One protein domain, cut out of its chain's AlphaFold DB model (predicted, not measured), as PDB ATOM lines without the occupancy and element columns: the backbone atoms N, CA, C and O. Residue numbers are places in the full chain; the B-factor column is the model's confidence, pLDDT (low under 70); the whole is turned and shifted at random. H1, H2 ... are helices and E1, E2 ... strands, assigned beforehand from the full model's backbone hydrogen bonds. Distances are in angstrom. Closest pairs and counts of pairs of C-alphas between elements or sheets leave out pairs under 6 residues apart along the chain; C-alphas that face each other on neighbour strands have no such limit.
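Overview. This is residues 207 to 264 of the 265 residues of an uncharacterized protein of Methanomassiliicoccus sp (UniProt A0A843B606). A two-stranded hairpin, E1 and E2, makes a wall, with H1 beyond the end away from its turn; H3 sits near E1, and a long looping link joins it to short H2 near E2. The 58 printed residues hold H1, E1, E2, H2, H3 in that order, class mixed, with an antiparallel sheet E1 - E2. The whole is compact, radius of gyration of the C-alphas 10.8 A, spanning 30 by 21 by 18 A.

Arrangement. H1, residues 207 to 215, is close but not clearly touching H2, residues 239 to 242: the closest C-alphas, Asn 207 and Ala 239, are 6.8 A apart. E1, residues 220 to 223, and E2, residues 230 to 233, form an antiparallel hairpin at 145 degrees, with N 222 and O 231 2.8 A apart, within hydrogen-bond range. The closest C-alphas of E1 and H3, residues 254 to 262, are Tyr 222 and Leu 260, 6.7 A. In H1 and H3 every O i to N i+4 pair is within hydrogen-bond range; H2 is too short for one.

Along the chain. H1 and H3 each measure 12.3 A; H1 begins at C-alpha 207 (3.830, 32.359, 30.678), H3 ends at C-alpha 262 (-10.781, 21.636, 26.393).

Size, cuts and confidence. The printed part has no cut; H2 to H3 is a long link. Residues 235 to 242 and 253 to 264 have pLDDT under 70.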
ATOM      1  N   ASN A 207       3.551  31.218  29.809       72.06
ATOM      2  CA  ASN A 207       3.830  32.359  30.678       72.06
ATOM      3  C   ASN A 207       2.653  33.340  30.697       72.06
ATOM      4  O   ASN A 207       2.204  33.735  31.767       72.06
ATOM      5  N   LYS A 208       2.063  33.635  29.530       77.31
ATOM      6  CA  LYS A 208       0.876  34.505  29.438       77.31
ATOM      7  C   LYS A 208      -0.353  33.886  30.096       77.31
ATOM      8  O   LYS A 208      -1.169  34.603  30.666       77.31
ATOM      9  N   LEU A 209      -0.491  32.560  30.029       74.50
ATOM     10  CA  LEU A 209      -1.556  31.850  30.735       74.50
ATOM     11  C   LEU A 209      -1.381  31.971  32.256       74.50
ATOM     12  O   LEU A 209      -2.347  32.248  32.961       74.50
ATOM     13  N   LEU A 210      -0.158  31.795  32.762       73.06
ATOM     14  CA  LEU A 210       0.147  31.953  34.187       73.06
ATOM     15  C   LEU A 210      -0.098  33.386  34.670       73.06
ATOM     16  O   LEU A 210      -0.689  33.561  35.737       73.06
ATOM     17  N   ASP A 211       0.278  34.389  33.879       78.31
ATOM     18  CA  ASP A 211       0.015  35.797  34.191       78.31
ATOM     19  C   ASP A 211      -1.493  36.083  34.241       78.31
ATOM     20  O   ASP A 211      -1.977  36.651  35.219       78.31
ATOM     21  N   PHE A 212      -2.272  35.568  33.282       78.12
ATOM     22  CA  PHE A 212      -3.733  35.682  33.308       78.12
ATOM     23  C   PHE A 212      -4.360  35.020  34.548       78.12
ATOM     24  O   PHE A 212      -5.301  35.558  35.140       78.12
ATOM     25  N   LEU A 213      -3.843  33.862  34.974       77.69
ATOM     26  CA  LEU A 213      -4.300  33.186  36.192       77.69
ATOM     27  C   LEU A 213      -3.924  33.963  37.465       77.69
ATOM     28  O   LEU A 213      -4.698  33.945  38.427       77.69
ATOM     29  N   ARG A 214      -2.771  34.648  37.483       77.75
ATOM     30  CA  ARG A 214      -2.354  35.533  38.590       77.75
ATOM     31  C   ARG A 214      -3.248  36.762  38.685       77.75
ATOM     32  O   ARG A 214      -3.735  37.058  39.772       77.75
ATOM     33  N   GLU A 215      -3.483  37.435  37.564       79.31
ATOM     34  CA  GLU A 215      -4.286  38.661  37.500       79.31
ATOM     35  C   GLU A 215      -5.747  38.419  37.896       79.31
ATOM     36  O   GLU A 215      -6.335  39.228  38.610       79.31
ATOM     37  N   ASN A 216      -6.324  37.280  37.494       76.75
ATOM     38  CA  ASN A 216      -7.737  36.981  37.735       76.75
ATOM     39  C   ASN A 216      -7.995  36.104  38.969       76.75
ATOM     40  O   ASN A 216      -9.144  35.750  39.236       76.75
ATOM     41  N   SER A 217      -6.959  35.724  39.732       72.06
ATOM     42  CA  SER A 217      -7.058  34.778  40.863       72.06
ATOM     43  C   SER A 217      -7.797  33.470  40.517       72.06
ATOM     44  O   SER A 217      -8.420  32.830  41.366       72.06
ATOM     45  N   PHE A 218      -7.753  33.067  39.244       77.50
ATOM     46  CA  PHE A 218      -8.531  31.944  38.737       77.50
ATOM     47  C   PHE A 218      -7.834  30.630  39.097       77.50
ATOM     48  O   PHE A 218      -6.621  30.483  38.944       77.50
ATOM     49  N   THR A 219      -8.605  29.668  39.601       75.75
ATOM     50  CA  THR A 219      -8.092  28.351  39.988       75.75
ATOM     51  C   THR A 219      -8.769  27.286  39.145       75.75
ATOM     52  O   THR A 219      -9.985  27.119  39.229       75.75
ATOM     53  N   ILE A 220      -7.988  26.546  38.358       77.00
ATOM     54  CA  ILE A 220      -8.512  25.494  37.482       77.00
ATOM     55  C   ILE A 220      -8.364  24.145  38.196       77.00
ATOM     56  O   ILE A 220      -7.234  23.723  38.466       77.00
ATOM     57  N   PRO A 221      -9.467  23.452  38.535       76.38
ATOM     58  CA  PRO A 221      -9.399  22.093  39.049       76.38
ATOM     59  C   PRO A 221      -9.108  21.119  37.899       76.38
ATOM     60  O   PRO A 221      -9.912  20.961  36.986       76.38
ATOM     61  N   TYR A 222      -7.972  20.435  37.959       76.44
ATOM     62  CA  TYR A 222      -7.550  19.440  36.975       76.44
ATOM     63  C   TYR A 222      -7.401  18.067  37.625       76.44
ATOM     64  O   TYR A 222      -6.823  17.954  38.702       76.44
ATOM     65  N   LYS A 223      -7.885  17.002  36.985       79.50
ATOM     66  CA  LYS A 223      -7.678  15.632  37.475       79.50
ATOM     67  C   LYS A 223      -6.446  15.029  36.821       79.50
ATOM     68  O   LYS A 223      -6.404  14.898  35.604       79.50
ATOM     69  N   CYS A 224      -5.472  14.626  37.632       79.00
ATOM     70  CA  CYS A 224      -4.291  13.934  37.125       79.00
ATOM     71  C   CYS A 224      -4.686  12.590  36.488       79.00
ATOM     72  O   CYS A 224      -5.352  11.799  37.155       79.00
ATOM     73  N   PRO A 225      -4.245  12.270  35.262       75.69
ATOM     74  CA  PRO A 225      -4.561  10.989  34.629       75.69
ATOM     75  C   PRO A 225      -3.900   9.804  35.347       75.69
ATOM     76  O   PRO A 225      -4.434   8.700  35.328       75.69
ATOM     77  N   SER A 226      -2.760  10.025  36.012       79.00
ATOM     78  CA  SER A 226      -1.994   8.960  36.670       79.00
ATOM     79  C   SER A 226      -2.479   8.644  38.084       79.00
ATOM     80  O   SER A 226      -2.580   7.476  38.440       79.00
ATOM     81  N   CYS A 227      -2.780   9.658  38.903       82.69
ATOM     82  CA  CYS A 227      -3.184   9.452  40.302       82.69
ATOM     83  C   CYS A 227      -4.644   9.818  40.594       82.69
ATOM     84  O   CYS A 227      -5.081   9.679  41.733       82.69
ATOM     85  N   LEU A 228      -5.384  10.326  39.599       80.00
ATOM     86  CA  LEU A 228      -6.782  10.783  39.695       80.00
ATOM     87  C   LEU A 228      -7.048  11.868  40.753       80.00
ATOM     88  O   LEU A 228      -8.187  12.309  40.922       80.00
ATOM     89  N   ALA A 229      -6.004  12.353  41.427       78.25
ATOM     90  CA  ALA A 229      -6.094  13.445  42.375       78.25
ATOM     91  C   ALA A 229      -6.480  14.733  41.643       78.25
ATOM     92  O   ALA A 229      -6.002  15.018  40.541       78.25
ATOM     93  N   THR A 230      -7.363  15.511  42.269       78.94
ATOM     94  CA  THR A 230      -7.752  16.822  41.753       78.94
ATOM     95  C   THR A 230      -6.722  17.845  42.204       78.94
ATOM     96  O   THR A 230      -6.618  18.168  43.383       78.94
ATOM     97  N   ILE A 231      -5.948  18.331  41.249       77.88
ATOM     98  CA  ILE A 231      -4.911  19.332  41.407       77.88
ATOM     99  C   ILE A 231      -5.519  20.706  41.131       77.88
ATOM    100  O   ILE A 231      -6.259  20.884  40.165       77.88
ATOM    101  N   ARG A 232      -5.193  21.697  41.960       75.25
ATOM    102  CA  ARG A 232      -5.578  23.090  41.722       75.25
ATOM    103  C   ARG A 232      -4.445  23.802  41.000       75.25
ATOM    104  O   ARG A 232      -3.397  24.035  41.591       75.25
ATOM    105  N   ILE A 233      -4.649  24.130  39.731       75.00
ATOM    106  CA  ILE A 233      -3.705  24.953  38.978       75.00
ATOM    107  C   ILE A 233      -4.018  26.414  39.291       75.00
ATOM    108  O   ILE A 233      -5.110  26.895  38.985       75.00
ATOM    109  N   ASN A 234      -3.075  27.099  39.932       71.62
ATOM    110  CA  ASN A 234      -3.151  28.515  40.274       71.62
ATOM    111  C   ASN A 234      -1.934  29.268  39.711       71.62
ATOM    112  O   ASN A 234      -0.917  28.672  39.356       71.62
ATOM    113  N   GLY A 235      -2.020  30.599  39.675       65.00
ATOM    114  CA  GLY A 235      -0.924  31.460  39.222       65.00
ATOM    115  C   GLY A 235       0.332  31.433  40.108       65.00
ATOM    116  O   GLY A 235       1.330  32.054  39.763       65.00
ATOM    117  N   GLN A 236       0.324  30.735  41.247       67.25
ATOM    118  CA  GLN A 236       1.500  30.623  42.120       67.25
ATOM    119  C   GLN A 236       2.499  29.558  41.654       67.25
ATOM    120  O   GLN A 236       3.605  29.506  42.183       67.25
ATOM    121  N   ARG A 237       2.136  28.724  40.674       68.56
ATOM    122  CA  ARG A 237       3.048  27.723  40.117       68.56
ATOM    123  C   ARG A 237       3.972  28.320  39.068       68.56
ATOM    124  O   ARG A 237       3.543  29.087  38.210       68.56
ATOM    125  N   ASP A 238       5.227  27.894  39.110       67.94
ATOM    126  CA  ASP A 238       6.202  28.199  38.070       67.94
ATOM    127  C   ASP A 238       5.967  27.339  36.821       67.94
ATOM    128  O   ASP A 238       5.443  26.225  36.900       67.94
ATOM    129  N   ALA A 239       6.401  27.829  35.656       65.81
ATOM    130  CA  ALA A 239       6.223  27.159  34.365       65.81
ATOM    131  C   ALA A 239       6.773  25.719  34.329       65.81
ATOM    132  O   ALA A 239       6.270  24.884  33.585       65.81
ATOM    133  N   THR A 240       7.770  25.396  35.157       66.50
ATOM    134  CA  THR A 240       8.329  24.042  35.306       66.50
ATOM    135  C   THR A 240       7.453  23.133  36.173       66.50
ATOM    136  O   THR A 240       7.268  21.959  35.858       66.50
ATOM    137  N   GLN A 241       6.859  23.674  37.236       67.38
ATOM    138  CA  GLN A 241       5.958  22.949  38.139       67.38
ATOM    139  C   GLN A 241       4.539  22.823  37.571       67.38
ATOM    140  O   GLN A 241       3.784  21.948  37.986       67.38
ATOM    141  N   PHE A 242       4.185  23.647  36.581       69.44
ATOM    142  CA  PHE A 242       2.917  23.559  35.859       69.44
ATOM    143  C   PHE A 242       2.714  22.188  35.203       69.44
ATOM    144  O   PHE A 242       1.618  21.633  35.241       69.44
ATOM    145  N   PHE A 243       3.789  21.610  34.661       71.00
ATOM    146  CA  PHE A 243       3.760  20.306  34.001       71.00
ATOM    147  C   PHE A 243       3.977  19.136  34.954       71.00
ATOM    148  O   PHE A 243       4.160  18.030  34.472       71.00
ATOM    149  N   THR A 244       3.981  19.317  36.275       77.44
ATOM    150  CA  THR A 244       4.266  18.208  37.200       77.44
ATOM    151  C   THR A 244       3.154  18.063  38.228       77.44
ATOM    152  O   THR A 244       2.678  19.040  38.803       77.44
ATOM    153  N   CYS A 245       2.708  16.831  38.468       78.44
ATOM    154  CA  CYS A 245       1.732  16.562  39.518       78.44
ATOM    155  C   CYS A 245       2.375  16.672  40.912       78.44
ATOM    156  O   CYS A 245       3.343  15.972  41.194       78.44
ATOM    157  N   GLU A 246       1.791  17.467  41.814       75.94
ATOM    158  CA  GLU A 246       2.250  17.594  43.212       75.94
ATOM    159  C   GLU A 246       2.116  16.292  44.017       75.94
ATOM    160  O   GLU A 246       2.870  16.067  44.958       75.94
ATOM    161  N   TYR A 247       1.166  15.426  43.651       79.69
ATOM    162  CA  TYR A 247       0.880  14.201  44.402       79.69
ATOM    163  C   TYR A 247       1.713  13.000  43.951       79.69
ATOM    164  O   TYR A 247       2.081  12.173  44.778       79.69
ATOM    165  N   CYS A 248       1.990  12.871  42.650       80.12
ATOM    166  CA  CYS A 248       2.663  11.690  42.093       80.12
ATOM    167  C   CYS A 248       3.927  12.001  41.283       80.12
ATOM    168  O   CYS A 248       4.562  11.077  40.784       80.12
ATOM    169  N   GLY A 249       4.295  13.277  41.123       76.44
ATOM    170  CA  GLY A 249       5.508  13.695  40.413       76.44
ATOM    171  C   GLY A 249       5.494  13.436  38.904       76.44
ATOM    172  O   GLY A 249       6.497  13.661  38.236       76.44
ATOM    173  N   THR A 250       4.385  12.946  38.343       79.12
ATOM    174  CA  THR A 250       4.303  12.618  36.915       79.12
ATOM    175  C   THR A 250       4.271  13.892  36.074       79.12
ATOM    176  O   THR A 250       3.527  14.824  36.395       79.12
ATOM    177  N   SER A 251       5.064  13.920  35.000       75.56
ATOM    178  CA  SER A 251       5.055  15.010  34.028       75.56
ATOM    179  C   SER A 251       3.814  14.925  33.133       75.56
ATOM    180  O   SER A 251       3.616  13.913  32.459       75.56
ATOM    181  N   LEU A 252       3.009  15.980  33.099       70.06
ATOM    182  CA  LEU A 252       1.858  16.143  32.218       70.06
ATOM    183  C   LEU A 252       2.342  16.343  30.779       70.06
ATOM    184  O   LEU A 252       3.174  17.213  30.507       70.06
ATOM    185  N   GLN A 253       1.834  15.530  29.857       67.75
ATOM    186  CA  GLN A 253       2.176  15.641  28.441       67.75
ATOM    187  C   GLN A 253       1.333  16.730  27.762       67.75
ATOM    188  O   GLN A 253       0.312  17.173  28.281       67.75
ATOM    189  N   ALA A 254       1.716  17.156  26.556       62.03
ATOM    190  CA  ALA A 254       0.976  18.176  25.801       62.03
ATOM    191  C   ALA A 254      -0.517  17.823  25.589       62.03
ATOM    192  O   ALA A 254      -1.361  18.714  25.532       62.03
ATOM    193  N   ILE A 255      -0.847  16.527  25.530       66.94
ATOM    194  CA  ILE A 255      -2.222  16.002  25.420       66.94
ATOM    195  C   ILE A 255      -3.035  16.299  26.692       66.94
ATOM    196  O   ILE A 255      -4.213  16.642  26.626       66.94
ATOM    197  N   ASP A 256      -2.398  16.237  27.858       64.00
ATOM    198  CA  ASP A 256      -3.030  16.521  29.146       64.00
ATOM    199  C   ASP A 256      -3.374  18.008  29.290       64.00
ATOM    200  O   ASP A 256      -4.430  18.361  29.818       64.00
ATOM    201  N   VAL A 257      -2.519  18.878  28.745       65.00
ATOM    202  CA  VAL A 257      -2.754  20.329  28.675       65.00
ATOM    203  C   VAL A 257      -3.854  20.670  27.672       65.00
ATOM    204  O   VAL A 257      -4.667  21.555  27.932       65.00
ATOM    205  N   GLN A 258      -3.949  19.942  26.557       64.38
ATOM    206  CA  GLN A 258      -5.091  20.075  25.647       64.38
ATOM    207  C   GLN A 258      -6.408  19.704  26.335       64.38
ATOM    208  O   GLN A 258      -7.384  20.430  26.180       64.38
ATOM    209  N   ASN A 259      -6.431  18.641  27.143       66.38
ATOM    210  CA  ASN A 259      -7.617  18.266  27.920       66.38
ATOM    211  C   ASN A 259      -7.963  19.301  29.003       66.38
ATOM    212  O   ASN A 259      -9.141  19.550  29.252       66.38
ATOM    213  N   LEU A 260      -6.959  19.935  29.621       66.69
ATOM    214  CA  LEU A 260      -7.168  21.060  30.535       66.69
ATOM    215  C   LEU A 260      -7.863  22.231  29.822       66.69
ATOM    216  O   LEU A 260      -8.851  22.754  30.329       66.69
ATOM    217  N   ILE A 261      -7.361  22.628  28.649       64.50
ATOM    218  CA  ILE A 261      -7.919  23.740  27.865       64.50
ATOM    219  C   ILE A 261      -9.305  23.378  27.316       64.50
ATOM    220  O   ILE A 261     -10.211  24.205  27.344       64.50
ATOM    221  N   GLY A 262      -9.494  22.137  26.868       61.09
ATOM    222  CA  GLY A 262     -10.781  21.636  26.393       61.09
ATOM    223  C   GLY A 262     -11.858  21.579  27.479       61.09
ATOM    224  O   GLY A 262     -13.029  21.638  27.145       61.09
ATOM    225  N   GLY A 263     -11.482  21.506  28.760       58.09
ATOM    226  CA  GLY A 263     -12.417  21.621  29.885       58.09
ATOM    227  C   GLY A 263     -12.771  23.061  30.282       58.09
ATOM    228  O   GLY A 263     -13.613  23.244  31.159       58.09
ATOM    229  N   LEU A 264     -12.114  24.067  29.690       52.81
ATOM    230  CA  LEU A 264     -12.395  25.496  29.905       52.81
ATOM    231  C   LEU A 264     -13.287  26.105  28.811       52.81
ATOM    232  O   LEU A 264     -13.794  27.208  29.012       52.81
TER     233      LEU A 264